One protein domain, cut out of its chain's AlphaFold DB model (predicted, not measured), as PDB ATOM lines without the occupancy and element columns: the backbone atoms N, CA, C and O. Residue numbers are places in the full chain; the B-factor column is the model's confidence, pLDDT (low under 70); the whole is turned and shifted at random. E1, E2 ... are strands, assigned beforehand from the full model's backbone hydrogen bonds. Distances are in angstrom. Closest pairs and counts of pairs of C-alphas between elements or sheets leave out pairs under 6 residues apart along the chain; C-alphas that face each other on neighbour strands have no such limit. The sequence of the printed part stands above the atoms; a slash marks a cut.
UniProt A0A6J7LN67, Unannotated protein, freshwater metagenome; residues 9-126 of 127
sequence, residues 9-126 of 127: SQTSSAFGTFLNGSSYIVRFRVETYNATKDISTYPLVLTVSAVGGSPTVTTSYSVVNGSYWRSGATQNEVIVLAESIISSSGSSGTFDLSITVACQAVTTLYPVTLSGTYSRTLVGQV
ATOM      1  N   SER A   9      22.191 -34.910  -0.054       92.19
ATOM      2  CA  SER A   9      21.055 -35.027   0.853       92.19
ATOM      3  C   SER A   9      20.790 -33.730   1.600       92.19
ATOM      4  O   SER A   9      21.663 -32.877   1.756       92.19
ATOM      5  N   GLN A  10      19.548 -33.585   2.044       92.56
ATOM      6  CA  GLN A  10      19.112 -32.511   2.914       92.56
ATOM      7  C   GLN A  10      18.232 -33.111   4.004       92.56
ATOM      8  O   GLN A  10      17.226 -33.761   3.710       92.56
ATOM      9  N   THR A  11      18.591 -32.840   5.253       91.88
ATOM     10  CA  THR A  11      17.744 -33.120   6.411       91.88
ATOM     11  C   THR A  11      16.956 -31.868   6.769       91.88
ATOM     12  O   THR A  11      17.466 -30.744   6.693       91.88
ATOM     13  N   SER A  12      15.689 -32.054   7.107       89.12
ATOM     14  CA  SER A  12      14.831 -30.996   7.617       89.12
ATOM     15  C   SER A  12      15.186 -30.620   9.055       89.12
ATOM     16  O   SER A  12      15.805 -31.388   9.790       89.12
ATOM     17  N   SER A  13      14.682 -29.475   9.505       84.25
ATOM     18  CA  SER A  13      14.450 -29.263  10.933       84.25
ATOM     19  C   SER A  13      13.411 -30.260  11.475       84.25
ATOM     20  O   SER A  13      12.782 -30.999  10.710       84.25
ATOM     21  N   ALA A  14      13.206 -30.265  12.791       82.06
ATOM     22  CA  ALA A  14      12.168 -31.063  13.436       82.06
ATOM     23  C   ALA A  14      10.778 -30.832  12.794       82.06
ATOM     24  O   ALA A  14      10.244 -29.722  12.808       82.06
ATOM     25  N   PHE A  15      10.186 -31.888  12.235       82.25
ATOM     26  CA  PHE A  15       8.802 -31.983  11.778       82.25
ATOM     27  C   PHE A  15       7.873 -32.261  12.959       82.25
ATOM     28  O   PHE A  15       7.292 -33.336  13.080       82.25
ATOM     29  N   GLY A  16       7.726 -31.260  13.823       85.19
ATOM     30  CA  GLY A  16       6.830 -31.312  14.972       85.19
ATOM     31  C   GLY A  16       7.288 -32.236  16.099       85.19
ATOM     32  O   GLY A  16       8.141 -33.102  15.924       85.19
ATOM     33  N   THR A  17       6.646 -32.045  17.251       91.94
ATOM     34  CA  THR A  17       6.967 -32.726  18.510       91.94
ATOM     35  C   THR A  17       5.870 -33.699  18.909       91.94
ATOM     36  O   THR A  17       4.694 -33.330  18.975       91.94
ATOM     37  N   PHE A  18       6.249 -34.941  19.177       93.75
ATOM     38  CA  PHE A  18       5.384 -36.077  19.475       93.75
ATOM     39  C   PHE A  18       5.615 -36.568  20.898       93.75
ATOM     40  O   PHE A  18       6.701 -36.421  21.455       93.75
ATOM     41  N   LEU A  19       4.580 -37.159  21.485       93.44
ATOM     42  CA  LEU A  19       4.649 -37.720  22.830       93.44
ATOM     43  C   LEU A  19       5.141 -39.166  22.786       93.44
ATOM     44  O   LEU A  19       4.714 -39.945  21.928       93.44
ATOM     45  N   ASN A  20       5.983 -39.540  23.748       92.19
ATOM     46  CA  ASN A  20       6.245 -40.948  24.019       92.19
ATOM     47  C   ASN A  20       4.967 -41.670  24.477       92.19
ATOM     48  O   ASN A  20       4.016 -41.045  24.941       92.19
ATOM     49  N   GLY A  21       4.924 -42.987  24.266       91.69
ATOM     50  CA  GLY A  21       3.781 -43.820  24.666       91.69
ATOM     51  C   GLY A  21       2.579 -43.684  23.739       91.69
ATOM     52  O   GLY A  21       1.512 -44.217  24.019       91.69
ATOM     53  N   SER A  22       2.734 -42.946  22.640       93.62
ATOM     54  CA  SER A  22       1.683 -42.682  21.668       93.62
ATOM     55  C   SER A  22       1.977 -43.349  20.327       93.62
ATOM     56  O   SER A  22       3.135 -43.494  19.916       93.62
ATOM     57  N   SER A  23       0.906 -43.689  19.622       94.56
ATOM     58  CA  SER A  23       0.925 -44.147  18.242       94.56
ATOM     59  C   SER A  23       0.318 -43.090  17.328       94.56
ATOM     60  O   SER A  23      -0.755 -42.552  17.611       94.56
ATOM     61  N   TYR A  24       0.986 -42.808  16.211       95.88
ATOM     62  CA  TYR A  24       0.562 -41.801  15.241       95.88
ATOM     63  C   TYR A  24       0.571 -42.351  13.820       95.88
ATOM     64  O   TYR A  24       1.418 -43.166  13.459       95.88
ATOM     65  N   ILE A  25      -0.323 -41.816  12.991       96.00
ATOM     66  CA  ILE A  25      -0.181 -41.836  11.535       96.00
ATOM     67  C   ILE A  25       0.220 -40.428  11.112       96.00
ATOM     68  O   ILE A  25      -0.480 -39.456  11.417       96.00
ATOM     69  N   VAL A  26       1.355 -40.306  10.430       95.69
ATOM     70  CA  VAL A  26       1.892 -39.025   9.966       95.69
ATOM     71  C   VAL A  26       2.026 -39.057   8.457       95.69
ATOM     72  O   VAL A  26       2.644 -39.958   7.901       95.69
ATOM     73  N   ARG A  27       1.440 -38.066   7.788       94.81
ATOM     74  CA  ARG A  27       1.536 -37.904   6.337       94.81
ATOM     75  C   ARG A  27       2.440 -36.735   6.026       94.81
ATOM     76  O   ARG A  27       2.221 -35.641   6.545       94.81
ATOM     77  N   PHE A  28       3.404 -36.963   5.152       92.12
ATOM     78  CA  PHE A  28       4.368 -35.981   4.694       92.12
ATOM     79  C   PHE A  28       4.187 -35.724   3.207       92.12
ATOM     80  O   PHE A  28       3.956 -36.642   2.417       92.12
ATOM     81  N   ARG A  29       4.341 -34.460   2.825       92.00
ATOM     82  CA  ARG A  29       4.363 -34.027   1.433       92.00
ATOM     83  C   ARG A  29       5.586 -33.157   1.227       92.00
ATOM     84  O   ARG A  29       5.671 -32.082   1.817       92.00
ATOM     85  N   VAL A  30       6.513 -33.639   0.407       89.88
ATOM     86  CA  VAL A  30       7.721 -32.911   0.020       89.88
ATOM     87  C   VAL A  30       7.635 -32.567  -1.458       89.88
ATOM     88  O   VAL A  30       7.533 -33.453  -2.298       89.88
ATOM     89  N   GLU A  31       7.684 -31.283  -1.772       87.19
ATOM     90  CA  GLU A  31       7.727 -30.762  -3.134       87.19
ATOM     91  C   GLU A  31       9.161 -30.371  -3.485       87.19
ATOM     92  O   GLU A  31       9.875 -29.770  -2.672       87.19
ATOM     93  N   THR A  32       9.575 -30.696  -4.707       84.88
ATOM     94  CA  THR A  32      10.777 -30.123  -5.311       84.88
ATOM     95  C   THR A  32      10.407 -28.977  -6.229       84.88
ATOM     96  O   THR A  32       9.450 -29.062  -6.993       84.88
ATOM     97  N   TYR A  33      11.200 -27.913  -6.172       77.81
ATOM     98  CA  TYR A  33      10.991 -26.745  -7.009       77.81
ATOM     99  C   TYR A  33      12.310 -26.181  -7.534       77.81
ATOM    100  O   TYR A  33      13.292 -26.050  -6.794       77.81
ATOM    101  N   ASN A  34      12.314 -25.796  -8.810       75.06
ATOM    102  CA  ASN A  34      13.352 -24.983  -9.426       75.06
ATOM    103  C   ASN A  34      12.678 -23.896 -10.270       75.06
ATOM    104  O   ASN A  34      11.984 -24.186 -11.237       75.06
ATOM    105  N   ALA A  35      12.912 -22.631  -9.917       68.06
ATOM    106  CA  ALA A  35      12.230 -21.492 -10.533       68.06
ATOM    107  C   ALA A  35      12.559 -21.263 -12.013       68.06
ATOM    108  O   ALA A  35      11.887 -20.485 -12.685       68.06
ATOM    109  N   THR A  36      13.626 -21.885 -12.507       68.19
ATOM    110  CA  THR A  36      14.213 -21.567 -13.811       68.19
ATOM    111  C   THR A  36      14.176 -22.732 -14.790       68.19
ATOM    112  O   THR A  36      14.479 -22.536 -15.970       68.19
ATOM    113  N   LYS A  37      13.881 -23.948 -14.314       69.06
ATOM    114  CA  LYS A  37      14.064 -25.191 -15.067       69.06
ATOM    115  C   LYS A  37      13.042 -26.239 -14.658       69.06
ATOM    116  O   LYS A  37      12.806 -26.441 -13.471       69.06
ATOM    117  N   ASP A  38      12.523 -26.944 -15.654       67.56
ATOM    118  CA  ASP A  38      11.653 -28.096 -15.453       67.56
ATOM    119  C   ASP A  38      12.403 -29.272 -14.826       67.56
ATOM    120  O   ASP A  38      13.502 -29.630 -15.257       67.56
ATOM    121  N   ILE A  39      11.774 -29.900 -13.831       70.19
ATOM    122  CA  ILE A  39      12.322 -31.049 -13.115       70.19
ATOM    123  C   ILE A  39      11.459 -32.265 -13.458       70.19
ATOM    124  O   ILE A  39      10.516 -32.599 -12.750       70.19
ATOM    125  N   SER A  40      11.738 -32.922 -14.583       65.25
ATOM    126  CA  SER A  40      10.950 -34.090 -15.006       65.25
ATOM    127  C   SER A  40      11.378 -35.392 -14.326       65.25
ATOM    128  O   SER A  40      10.587 -36.331 -14.252       65.25
ATOM    129  N   THR A  41      12.628 -35.474 -13.854       72.25
ATOM    130  CA  THR A  41      13.189 -36.725 -13.332       72.25
ATOM    131  C   THR A  41      14.207 -36.457 -12.232       72.25
ATOM    132  O   THR A  41      15.331 -36.038 -12.496       72.25
ATOM    133  N   TYR A  42      13.838 -36.740 -10.985       75.56
ATOM    134  CA  TYR A  42      14.754 -36.636  -9.854       75.56
ATOM    135  C   TYR A  42      14.589 -37.873  -8.957       75.56
ATOM    136  O   TYR A  42      13.552 -38.016  -8.309       75.56
ATOM    137  N   PRO A  43      15.555 -38.810  -8.932       81.12
ATOM    138  CA  PRO A  43      15.457 -40.028  -8.139       81.12
ATOM    139  C   PRO A  43      15.716 -39.690  -6.674       81.12
ATOM    140  O   PRO A  43      16.859 -39.624  -6.211       81.12
ATOM    141  N   LEU A  44      14.619 -39.420  -5.974       85.75
ATOM    142  CA  LEU A  44      14.597 -39.066  -4.566       85.75
ATOM    143  C   LEU A  44      14.345 -40.300  -3.713       85.75
ATOM    144  O   LEU A  44      13.429 -41.077  -3.975       85.75
ATOM    145  N   VAL A  45      15.122 -40.420  -2.645       89.69
ATOM    146  CA  VAL A  45      14.844 -41.321  -1.528       89.69
ATOM    147  C   VAL A  45      14.487 -40.482  -0.315       89.69
ATOM    148  O   VAL A  45      15.126 -39.460  -0.054       89.69
ATOM    149  N   LEU A  46      13.464 -40.919   0.418       91.88
ATOM    150  CA  LEU A  46      13.000 -40.281   1.640       91.88
ATOM    151  C   LEU A  46      13.190 -41.221   2.828       91.88
ATOM    152  O   LEU A  46      12.748 -42.369   2.802       91.88
ATOM    153  N   THR A  47      13.798 -40.690   3.884       93.31
ATOM    154  CA  THR A  47      13.975 -41.366   5.170       93.31
ATOM    155  C   THR A  47      13.372 -40.505   6.269       93.31
ATOM    156  O   THR A  47      13.639 -39.306   6.322       93.31
ATOM    157  N   VAL A  48      12.582 -41.112   7.157       94.19
ATOM    158  CA  VAL A  48      12.024 -40.451   8.346       94.19
ATOM    159  C   VAL A  48      12.710 -41.015   9.582       94.19
ATOM    160  O   VAL A  48      12.731 -42.231   9.770       94.19
ATOM    161  N   SER A  49      13.239 -40.131  10.422       93.69
ATOM    162  CA  SER A  49      14.002 -40.487  11.619       93.69
ATOM    163  C   SER A  49      13.490 -39.725  12.830       93.69
ATOM    164  O   SER A  49      13.164 -38.543  12.730       93.69
ATOM    165  N   ALA A  50      13.462 -40.372  13.991       93.56
ATOM    166  CA  ALA A  50      13.170 -39.696  15.247       93.56
ATOM    167  C   ALA A  50      14.400 -38.957  15.795       93.56
ATOM    168  O   ALA A  50      15.536 -39.397  15.614       93.56
ATOM    169  N   VAL A  51      14.161 -37.843  16.482       92.69
ATOM    170  CA  VAL A  51      15.172 -37.019  17.148       92.69
ATOM    171  C   VAL A  51      14.784 -36.888  18.618       92.69
ATOM    172  O   VAL A  51      13.647 -36.551  18.935       92.69
ATOM    173  N   GLY A  52      15.715 -37.178  19.527       89.38
ATOM    174  CA  GLY A  52      15.455 -37.116  20.972       89.38
ATOM    175  C   GLY A  52      14.649 -38.293  21.540       89.38
ATOM    176  O   GLY A  52      14.290 -38.270  22.711       89.38
ATOM    177  N   GLY A  53      14.395 -39.340  20.748       88.12
ATOM    178  CA  GLY A  53      13.747 -40.572  21.198       88.12
ATOM    179  C   GLY A  53      13.928 -41.725  20.210       88.12
ATOM    180  O   GLY A  53      14.492 -41.542  19.132       88.12
ATOM    181  N   SER A  54      13.417 -42.902  20.579       91.44
ATOM    182  CA  SER A  54      13.573 -44.147  19.804       91.44
ATOM    183  C   SER A  54      12.234 -44.846  19.506       91.44
ATOM    184  O   SER A  54      12.085 -46.029  19.820       91.44
ATOM    185  N   PRO A  55      11.222 -44.150  18.950       93.75
ATOM    186  CA  PRO A  55       9.999 -44.798  18.490       93.75
ATOM    187  C   PRO A  55      10.290 -45.746  17.320       93.75
ATOM    188  O   PRO A  55      11.237 -45.561  16.553       93.75
ATOM    189  N   THR A  56       9.413 -46.726  17.124       94.94
ATOM    190  CA  THR A  56       9.376 -47.486  15.871       94.94
ATOM    191  C   THR A  56       8.718 -46.623  14.800       94.94
ATOM    192  O   THR A  56       7.592 -46.166  14.997       94.94
ATOM    193  N   VAL A  57       9.411 -46.397  13.681       95.19
ATOM    194  CA  VAL A  57       8.913 -45.623  12.534       95.19
ATOM    195  C   VAL A  57       8.893 -46.521  11.303       95.19
ATOM    196  O   VAL A  57       9.936 -46.966  10.831       95.19
ATOM    197  N   THR A  58       7.707 -46.771  10.760       95.81
ATOM    198  CA  THR A  58       7.523 -47.521   9.513       95.81
ATOM    199  C   THR A  58       6.998 -46.575   8.452       95.81
ATOM    200  O   THR A  58       5.889 -46.071   8.583       95.81
ATOM    201  N   THR A  59       7.792 -46.325   7.410       95.12
ATOM    202  CA  THR A  59       7.465 -45.343   6.368       95.12
ATOM    203  C   THR A  59       7.261 -46.022   5.026       95.12
ATOM    204  O   THR A  59       8.110 -46.791   4.583       95.12
ATOM    205  N   SER A  60       6.163 -45.679   4.362       94.62
ATOM    206  CA  SER A  60       5.937 -45.950   2.943       94.62
ATOM    207  C   SER A  60       5.881 -44.626   2.198       94.62
ATOM    208  O   SER A  60       5.361 -43.643   2.721       94.62
ATOM    209  N   TYR A  61       6.416 -44.570   0.982       93.19
ATOM    210  CA  TYR A  61       6.368 -43.355   0.178       93.19
ATOM    211  C   TYR A  61       6.182 -43.657  -1.302       93.19
ATOM    212  O   TYR A  61       6.415 -44.766  -1.778       93.19
ATOM    213  N   SER A  62       5.736 -42.647  -2.032       90.69
ATOM    214  CA  SER A  62       5.587 -42.659  -3.480       90.69
ATOM    215  C   SER A  62       6.158 -41.372  -4.047       90.69
ATOM    216  O   SER A  62       5.959 -40.289  -3.491       90.69
ATOM    217  N   VAL A  63       6.874 -41.502  -5.160       87.88
ATOM    218  CA  VAL A  63       7.386 -40.366  -5.923       87.88
ATOM    219  C   VAL A  63       6.440 -40.131  -7.090       87.88
ATOM    220  O   VAL A  63       6.213 -41.022  -7.907       87.88
ATOM    221  N   VAL A  64       5.871 -38.935  -7.145       86.62
ATOM    222  CA  VAL A  64       4.953 -38.489  -8.186       86.62
ATOM    223  C   VAL A  64       5.695 -37.484  -9.052       86.62
ATOM    224  O   VAL A  64       6.141 -36.452  -8.556       86.62
ATOM    225  N   ASN A  65       5.815 -37.784 -10.342       84.88
ATOM    226  CA  ASN A  65       6.280 -36.825 -11.338       84.88
ATOM    227  C   ASN A  65       5.046 -36.279 -12.047       84.88
ATOM    228  O   ASN A  65       4.254 -37.051 -12.590       84.88
ATOM    229  N   GLY A  66       4.865 -34.966 -12.008       77.62
ATOM    230  CA  GLY A  66       3.705 -34.319 -12.598       77.62
ATOM    231  C   GLY A  66       4.064 -32.979 -13.211       77.62
ATOM    232  O   GLY A  66       5.121 -32.414 -12.942       77.62
ATOM    233  N   SER A  67       3.160 -32.475 -14.040       78.19
ATOM    234  CA  SER A  67       3.232 -31.126 -14.573       78.19
ATOM    235  C   SER A  67       2.072 -30.298 -14.036       78.19
ATOM    236  O   SER A  67       0.933 -30.763 -13.949       78.19
ATOM    237  N   TYR A  68       2.363 -29.060 -13.655       74.12
ATOM    238  CA  TYR A  68       1.379 -28.094 -13.188       74.12
ATOM    239  C   TYR A  68       1.381 -26.881 -14.104       74.12
ATOM    240  O   TYR A  68       2.428 -26.406 -14.536       74.12
ATOM    241  N   TRP A  69       0.194 -26.346 -14.381       77.06
ATOM    242  CA  TRP A  69       0.060 -25.062 -15.057       77.06
ATOM    243  C   TRP A  69      -0.025 -23.950 -14.010       77.06
ATOM    244  O   TRP A  69      -1.041 -23.811 -13.325       77.06
ATOM    245  N   ARG A  70       1.042 -23.161 -13.861       70.44
ATOM    246  CA  ARG A  70       1.077 -21.985 -12.977       70.44
ATOM    247  C   ARG A  70       1.800 -20.841 -13.677       70.44
ATOM    248  O   ARG A  70       2.739 -21.054 -14.433       70.44
ATOM    249  N   SER A  71       1.345 -19.614 -13.431       72.62
ATOM    250  CA  SER A  71       1.983 -18.397 -13.956       72.62
ATOM    251  C   SER A  71       2.156 -18.365 -15.486       72.62
ATOM    252  O   SER A  71       3.111 -17.784 -15.989       72.62
ATOM    253  N   GLY A  72       1.232 -18.981 -16.233       77.94
ATOM    254  CA  GLY A  72       1.226 -18.956 -17.702       77.94
ATOM    255  C   GLY A  72       2.197 -19.926 -18.384       77.94
ATOM    256  O   GLY A  72       2.374 -19.824 -19.594       77.94
ATOM    257  N   ALA A  73       2.803 -20.859 -17.643       77.75
ATOM    258  CA  ALA A  73       3.662 -21.901 -18.196       77.75
ATOM    259  C   ALA A  73       3.404 -23.262 -17.529       77.75
ATOM    260  O   ALA A  73       2.971 -23.343 -16.375       77.75
ATOM    261  N   THR A  74       3.703 -24.336 -18.261       77.12
ATOM    262  CA  THR A  74       3.826 -25.679 -17.687       77.12
ATOM    263  C   THR A  74       5.115 -25.743 -16.875       77.12
ATOM    264  O   THR A  74       6.165 -25.361 -17.380       77.12
ATOM    265  N   GLN A  75       5.027 -26.226 -15.640       76.44
ATOM    266  CA  GLN A  75       6.173 -26.516 -14.783       76.44
ATOM    267  C   GLN A  75       6.136 -27.983 -14.368       76.44
ATOM    268  O   GLN A  75       5.113 -28.458 -13.873       76.44
ATOM    269  N   ASN A  76       7.237 -28.701 -14.565       76.56
ATOM    270  CA  ASN A  76       7.390 -30.070 -14.078       76.56
ATOM    271  C   ASN A  76       7.893 -30.072 -12.631       76.56
ATOM    272  O   ASN A  76       8.911 -29.448 -12.325       76.56
ATOM    273  N   GLU A  77       7.199 -30.808 -11.764       76.88
ATOM    274  CA  GLU A  77       7.536 -30.969 -10.351       76.88
ATOM    275  C   GLU A  77       7.633 -32.453  -9.981       76.88
ATOM    276  O   GLU A  77       6.848 -33.297 -10.433       76.88
ATOM    277  N   VAL A  78       8.578 -32.753  -9.089       84.12
ATOM    278  CA  VAL A  78       8.670 -34.049  -8.415       84.12
ATOM    279  C   VAL A  78       8.176 -33.879  -6.985       84.12
ATOM    280  O   VAL A  78       8.699 -33.055  -6.229       84.12
ATOM    281  N   ILE A  79       7.175 -34.666  -6.606       87.06
ATOM    282  CA  ILE A  79       6.570 -34.652  -5.276       87.06
ATOM    283  C   ILE A  79       6.793 -36.010  -4.625       87.06
ATOM    284  O   ILE A  79       6.496 -37.046  -5.211       87.06
ATOM    285  N   VAL A  80       7.268 -36.013  -3.384       90.00
ATOM    286  CA  VAL A  80       7.318 -37.212  -2.548       90.00
ATOM    287  C   VAL A  80       6.171 -37.156  -1.550       90.00
ATOM    288  O   VAL A  80       6.094 -36.251  -0.717       90.00
ATOM    289  N   LEU A  81       5.275 -38.132  -1.640       92.31
ATOM    290  CA  LEU A  81       4.199 -38.350  -0.679       92.31
ATOM    291  C   LEU A  81       4.596 -39.526   0.202       92.31
ATOM    292  O   LEU A  81       4.832 -40.614  -0.317       92.31
ATOM    293  N   ALA A  82       4.682 -39.317   1.511       93.88
ATOM    294  CA  ALA A  82       5.025 -40.370   2.458       93.88
ATOM    295  C   ALA A  82       3.974 -40.490   3.559       93.88
ATOM    296  O   ALA A  82       3.391 -39.499   3.995       93.88
ATOM    297  N   GLU A  83       3.758 -41.710   4.028       95.81
ATOM    298  CA  GLU A  83       2.982 -42.011   5.223       95.81
ATOM    299  C   GLU A  83       3.857 -42.829   6.170       95.81
ATOM    300  O   GLU A  83       4.459 -43.832   5.776       95.81
ATOM    301  N   SER A  84       3.935 -42.383   7.419       95.38
ATOM    302  CA  SER A  84       4.665 -43.058   8.481       95.38
ATOM    303  C   SER A  84       3.720 -43.458   9.600       95.38
ATOM    304  O   SER A  84       2.993 -42.627  10.148       95.38
ATOM    305  N   ILE A  85       3.780 -44.731   9.970       95.81
ATOM    306  CA  ILE A  85       3.181 -45.258  11.191       95.81
ATOM    307  C   ILE A  85       4.251 -45.199  12.273       95.81
ATOM    308  O   ILE A  85       5.373 -45.676  12.082       95.81
ATOM    309  N   ILE A  86       3.907 -44.583  13.396       95.00
ATOM    310  CA  ILE A  86       4.820 -44.341  14.505       95.00
ATOM    311  C   ILE A  86       4.244 -44.996  15.739       95.00
ATOM    312  O   ILE A  86       3.079 -44.767  16.056       95.00
ATOM    313  N   SER A  87       5.071 -45.749  16.452       93.25
ATOM    314  CA  SER A  87       4.709 -46.353  17.730       93.25
ATOM    315  C   SER A  87       5.831 -46.144  18.736       93.25
ATOM    316  O   SER A  87       6.950 -46.620  18.539       93.25
ATOM    317  N   SER A  88       5.527 -45.433  19.822       91.88
ATOM    318  CA  SER A  88       6.413 -45.281  20.979       91.88
ATOM    319  C   SER A  88       5.818 -45.991  22.192       91.88
ATOM    320  O   SER A  88       4.619 -45.903  22.430       91.88
ATOM    321  N   SER A  89       6.659 -46.673  22.972       83.69
ATOM    322  CA  SER A  89       6.269 -47.416  24.180       83.69
ATOM    323  C   SER A  89       6.715 -46.759  25.495       83.69
ATOM    324  O   SER A  89       6.397 -47.272  26.564       83.69
ATOM    325  N   GLY A  90       7.457 -45.645  25.447       79.00
ATOM    326  CA  GLY A  90       7.935 -44.956  26.653       79.00
ATOM    327  C   GLY A  90       6.815 -44.229  27.404       79.00
ATOM    328  O   GLY A  90       5.904 -43.705  26.785       79.00
ATOM    329  N   SER A  91       6.885 -44.142  28.731       75.56
ATOM    330  CA  SER A  91       5.821 -43.535  29.552       75.56
ATOM    331  C   SER A  91       5.922 -42.013  29.722       75.56
ATOM    332  O   SER A  91       5.026 -41.399  30.292       75.56
ATOM    333  N   SER A  92       7.009 -41.372  29.274       82.94
ATOM    334  CA  SER A  92       7.177 -39.921  29.423       82.94
ATOM    335  C   SER A  92       8.143 -39.313  28.406       82.94
ATOM    336  O   SER A  92       8.968 -40.001  27.798       82.94
ATOM    337  N   GLY A  93       8.029 -37.996  28.220       90.62
ATOM    338  CA  GLY A  93       8.887 -37.206  27.341       90.62
ATOM    339  C   GLY A  93       8.354 -37.049  25.921       90.62
ATOM    340  O   GLY A  93       7.264 -37.512  25.569       90.62
ATOM    341  N   THR A  94       9.148 -36.360  25.108       93.88
ATOM    342  CA  THR A  94       8.816 -36.031  23.725       93.88
ATOM    343  C   THR A  94       9.943 -36.411  22.785       93.88
ATOM    344  O   THR A  94      11.109 -36.416  23.174       93.88
ATOM    345  N   PHE A  95       9.596 -36.675  21.536       93.62
ATOM    346  CA  PHE A  95      10.545 -36.826  20.442       93.62
ATOM    347  C   PHE A  95      10.054 -36.025  19.244       93.62
ATOM    348  O   PHE A  95       8.852 -35.857  19.048       93.62
ATOM    349  N   ASP A  96      10.981 -35.569  18.422       94.88
ATOM    350  CA  ASP A  96      10.657 -34.942  17.150       94.88
ATOM    351  C   ASP A  96      10.857 -35.939  16.010       94.88
ATOM    352  O   ASP A  96      11.515 -36.972  16.163       94.88
ATOM    353  N   LEU A  97      10.314 -35.627  14.838       94.31
ATOM    354  CA  LEU A  97      10.666 -36.322  13.602       94.31
ATOM    355  C   LEU A  97      11.540 -35.435  12.735       94.31
ATOM    356  O   LEU A  97      11.418 -34.221  12.747       94.31
ATOM    357  N   SER A  98      12.396 -36.033  11.929       93.25
ATOM    358  CA  SER A  98      13.154 -35.363  10.881       93.25
ATOM    359  C   SER A  98      13.011 -36.163   9.597       93.25
ATOM    360  O   SER A  98      12.857 -37.386   9.633       93.25
ATOM    361  N   ILE A  99      13.032 -35.472   8.464       92.88
ATOM    362  CA  ILE A  99      13.022 -36.109   7.152       92.88
ATOM    363  C   ILE A  99      14.342 -35.797   6.479       92.88
ATOM    364  O   ILE A  99      14.738 -34.636   6.375       92.88
ATOM    365  N   THR A 100      14.988 -36.834   5.973       92.81
ATOM    366  CA  THR A 100      16.130 -36.709   5.079       92.81
ATOM    367  C   THR A 100      15.686 -37.091   3.681       92.81
ATOM    368  O   THR A 100      15.170 -38.187   3.463       92.81
ATOM    369  N   VAL A 101      15.902 -36.188   2.730       91.38
ATOM    370  CA  VAL A 101      15.701 -36.452   1.306       91.38
ATOM    371  C   VAL A 101      17.060 -36.508   0.633       91.38
ATOM    372  O   VAL A 101      17.867 -35.593   0.805       91.38
ATOM    373  N   ALA A 102      17.312 -37.568  -0.128       90.81
ATOM    374  CA  ALA A 102      18.572 -37.792  -0.825       90.81
ATOM    375  C   ALA A 102      18.363 -38.009  -2.327       90.81
ATOM    376  O   ALA A 102      17.408 -38.662  -2.744       90.81
ATOM    377  N   CYS A 103      19.282 -37.481  -3.131       87.88
ATOM    378  CA  CYS A 103      19.401 -37.776  -4.551       87.88
ATOM    379  C   CYS A 103      20.287 -39.008  -4.743       87.88
ATOM    380  O   CYS A 103      21.462 -38.993  -4.375       87.88
ATOM    381  N   GLN A 104      19.738 -40.065  -5.340       84.44
ATOM    382  CA  GLN A 104      20.461 -41.329  -5.525       84.44
ATOM    383  C   GLN A 104      20.957 -41.555  -6.957       84.44
ATOM    384  O   GLN A 104      21.343 -42.666  -7.309       84.44
ATOM    385  N   ALA A 105      20.985 -40.516  -7.793       80.19
ATOM    386  CA  ALA A 105      21.634 -40.582  -9.096       80.19
ATOM    387  C   ALA A 105      22.171 -39.215  -9.519       80.19
ATOM    388  O   ALA A 105      21.769 -38.180  -8.996       80.19
ATOM    389  N   VAL A 106      23.057 -39.214 -10.510       77.81
ATOM    390  CA  VAL A 106      23.432 -37.987 -11.213       77.81
ATOM    391  C   VAL A 106      22.336 -37.675 -12.227       77.81
ATOM    392  O   VAL A 106      22.036 -38.514 -13.072       77.81
ATOM    393  N   THR A 107      21.722 -36.496 -12.141       71.62
ATOM    394  CA  THR A 107      20.526 -36.176 -12.939       71.62
ATOM    395  C   THR A 107      20.787 -35.237 -14.110       71.62
ATOM    396  O   THR A 107      19.858 -34.988 -14.858       71.62
ATOM    397  N   THR A 108      22.001 -34.690 -14.263       69.44
ATOM    398  CA  THR A 108      22.340 -33.545 -15.153       69.44
ATOM    399  C   THR A 108      21.452 -32.298 -14.979       69.44
ATOM    400  O   THR A 108      21.674 -31.285 -15.643       69.44
ATOM    401  N   LEU A 109      20.496 -32.335 -14.045       70.56
ATOM    402  CA  LEU A 109      19.566 -31.264 -13.723       70.56
ATOM    403  C   LEU A 109      20.148 -30.328 -12.661       70.56
ATOM    404  O   LEU A 109      21.033 -30.673 -11.876       70.56
ATOM    405  N   TYR A 110      19.597 -29.120 -12.636       80.44
ATOM    406  CA  TYR A 110      19.956 -28.074 -11.690       80.44
ATOM    407  C   TYR A 110      19.514 -28.426 -10.260       80.44
ATOM    408  O   TYR A 110      18.562 -29.192 -10.087       80.44
ATOM    409  N   PRO A 111      20.158 -27.848  -9.228       85.19
ATOM    410  CA  PRO A 111      19.724 -28.026  -7.851       85.19
ATOM    411  C   PRO A 111      18.255 -27.670  -7.651       85.19
ATOM    412  O   PRO A 111      17.736 -26.727  -8.255       85.19
ATOM    413  N   VAL A 112      17.603 -28.405  -6.756       85.31
ATOM    414  CA  VAL A 112      16.190 -28.215  -6.437       85.31
ATOM    415  C   VAL A 112      16.018 -27.796  -4.983       85.31
ATOM    416  O   VAL A 112      16.733 -28.230  -4.069       85.31
ATOM    417  N   THR A 113      15.061 -26.905  -4.765       87.94
ATOM    418  CA  THR A 113      14.605 -26.528  -3.429       87.94
ATOM    419  C   THR A 113      13.611 -27.569  -2.948       87.94
ATOM    420  O   THR A 113      12.807 -28.055  -3.735       87.94
ATOM    421  N   LEU A 114      13.683 -27.912  -1.663       88.38
ATOM    422  CA  LEU A 114      12.734 -28.807  -1.016       88.38
ATOM    423  C   LEU A 114      11.822 -27.980  -0.124       88.38
ATOM    424  O   LEU A 114      12.315 -27.207   0.700       88.38
ATOM    425  N   SER A 115      10.519 -28.172  -0.272       88.56
ATOM    426  CA  SER A 115       9.506 -27.643   0.636       88.56
ATOM    427  C   SER A 115       8.707 -28.807   1.197       88.56
ATOM    428  O   SER A 115       8.271 -29.673   0.446       88.56
ATOM    429  N   GLY A 116       8.557 -28.865   2.518       88.44
ATOM    430  CA  GLY A 116       7.916 -29.981   3.201       88.44
ATOM    431  C   GLY A 116       6.757 -29.518   4.067       88.44
ATOM    432  O   GLY A 116       6.868 -28.535   4.793       88.44
ATOM    433  N   THR A 117       5.661 -30.263   4.033       91.06
ATOM    434  CA  THR A 117       4.530 -30.110   4.954       91.06
ATOM    435  C   THR A 117       4.183 -31.461   5.561       91.06
ATOM    436  O   THR A 117       4.494 -32.510   4.989       91.06
ATOM    437  N   TYR A 118       3.549 -31.446   6.732       92.44
ATOM    438  CA  TYR A 118       3.096 -32.665   7.386       92.44
ATOM    439  C   TYR A 118       1.724 -32.482   8.028       92.44
ATOM    440  O   TYR A 118       1.320 -31.378   8.388       92.44
ATOM    441  N   SER A 119       1.024 -33.596   8.195       93.69
ATOM    442  CA  SER A 119      -0.171 -33.703   9.027       93.69
ATOM    443  C   SER A 119      -0.054 -34.948   9.896       93.69
ATOM    444  O   SER A 119       0.572 -35.931   9.496       93.69
ATOM    445  N   ARG A 120      -0.626 -34.911  11.100       93.94
ATOM    446  CA  ARG A 120      -0.554 -36.023  12.053       93.94
ATOM    447  C   ARG A 120      -1.921 -36.368  12.614       93.94
ATOM    448  O   ARG A 120      -2.739 -35.481  12.835       93.94
ATOM    449  N   THR A 121      -2.113 -37.648  12.904       95.88
ATOM    450  CA  THR A 121      -3.278 -38.184  13.610       95.88
ATOM    451  C   THR A 121      -2.789 -39.055  14.761       95.88
ATOM    452  O   THR A 121      -2.021 -39.986  14.526       95.88
ATOM    453  N   LEU A 122      -3.210 -38.752  15.992       94.50
ATOM    454  CA  LEU A 122      -3.009 -39.630  17.149       94.50
ATOM    455  C   LEU A 122      -4.000 -40.794  17.040       94.50
ATOM    456  O   LEU A 122      -5.199 -40.557  16.921       94.50
ATOM    457  N   VAL A 123      -3.503 -42.029  17.064       94.31
ATOM    458  CA  VAL A 123      -4.331 -43.244  16.942       94.31
ATOM    459  C   VAL A 123      -4.353 -44.090  18.214       94.31
ATOM    460  O   VAL A 123      -5.183 -44.984  18.339       94.31
ATOM    461  N   GLY A 124      -3.482 -43.797  19.178       89.94
ATOM    462  CA  GLY A 124      -3.490 -44.438  20.488       89.94
ATOM    463  C   GLY A 124      -2.470 -43.809  21.424       89.94
ATOM    464  O   GLY A 124      -1.487 -43.234  20.964       89.94
ATOM    465  N   GLN A 125      -2.706 -43.913  22.728       87.12
ATOM    466  CA  GLN A 125      -1.780 -43.457  23.757       87.12
ATOM    467  C   GLN A 125      -1.914 -44.348  24.990       87.12
ATOM    468  O   GLN A 125      -3.026 -44.655  25.419       87.12
ATOM    469  N   VAL A 126      -0.780 -44.764  25.546       73.69
ATOM    470  CA  VAL A 126      -0.705 -45.371  26.873       73.69
ATOM    471  C   VAL A 126      -0.663 -44.222  27.882       73.69
ATOM    472  O   VAL A 126       0.171 -43.323  27.753       73.69
TER     473      VAL A 126
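This is residues 9 to 126 of the 127 residues of the protein "Unannotated protein" of freshwater metagenome (UniProt A0A6J7LN67). Two antiparallel sheets stand only partly face to face in an elongated sandwich: a large, strongly twisted sheet of four long strands, E5, E6, E3 and E8, and over part of it a smaller sheet of E4 and E7, with the short E1 and E2 beside E7. The hairpin of E5 and E6 reaches one end of the long axis at Gly 72, and Ser 91, in the link from E6 to E7, lies at the other. The printed part has 118 residues with no named helix and eight named strands, E1 to E8 in chain order, and is all strand by class. The large sheet has the order E5, E6, E3, E8, all antiparallel; the small one is branched. The whole is only just compact, close to loose, with a radius of gyration of the C-alphas of 16.2 A and spans of 52 by 27 by 20 A.

In the large sheet, E5 is residues 56 to 70, 39.4 A long, and E6 is residues 73 to 87, 43.5 A. E3 is residues 22 to 33, 34.1 A, and E8 is residues 113 to 125, 36.0 A, ending at C-alpha 125 at (-1.780, -43.457, 23.757). E5 bends by 67 degrees at residue 67, and E8 by 51 degrees at residue 122. In the other sheet, E7 is residues 94 to 103, 30.2 A, and E4 is residues 44 to 51, 21.8 A. E1, residues 9 to 11, begins at C-alpha 9 at (21.055, -35.027, 0.853), and E2 is residues 17 to 19.

The hairpin E5 and E6 has N 62 and O 81 within hydrogen-bond range at 2.8 A. The neighbour strands E6 and E3 have N 28 and O 82 within hydrogen-bond range at 2.8 A, and the neighbour strands E3 and E8 have N 27 and O 119 within hydrogen-bond range at 2.9 A. E7 pairs in a staggered way: E1 and E2 lie on one side of it, E4 on the other. N 49 and O 98 of E4 and E7 are 2.9 A apart, N 10 and O 101 of E1 and E7 2.9 A, and N 18 and O 95 of E2 and E7 2.8 A. Between the sheets, E4 and E5 have 7 pairs of C-alphas within 8 A, the closest those of Val 48 and Thr 59 at 7.0 A. E3 and E7 are near each other, with 5 pairs within 10 A. E5 and E7 are apart.

The C-alphas of Gly 72 and Ser 91, the two farthest apart, are 53.5 A from each other. The printed part has no cut and no long link. Its mean pLDDT is 86.6; residues 35 to 38, 40 and 108 are under 70.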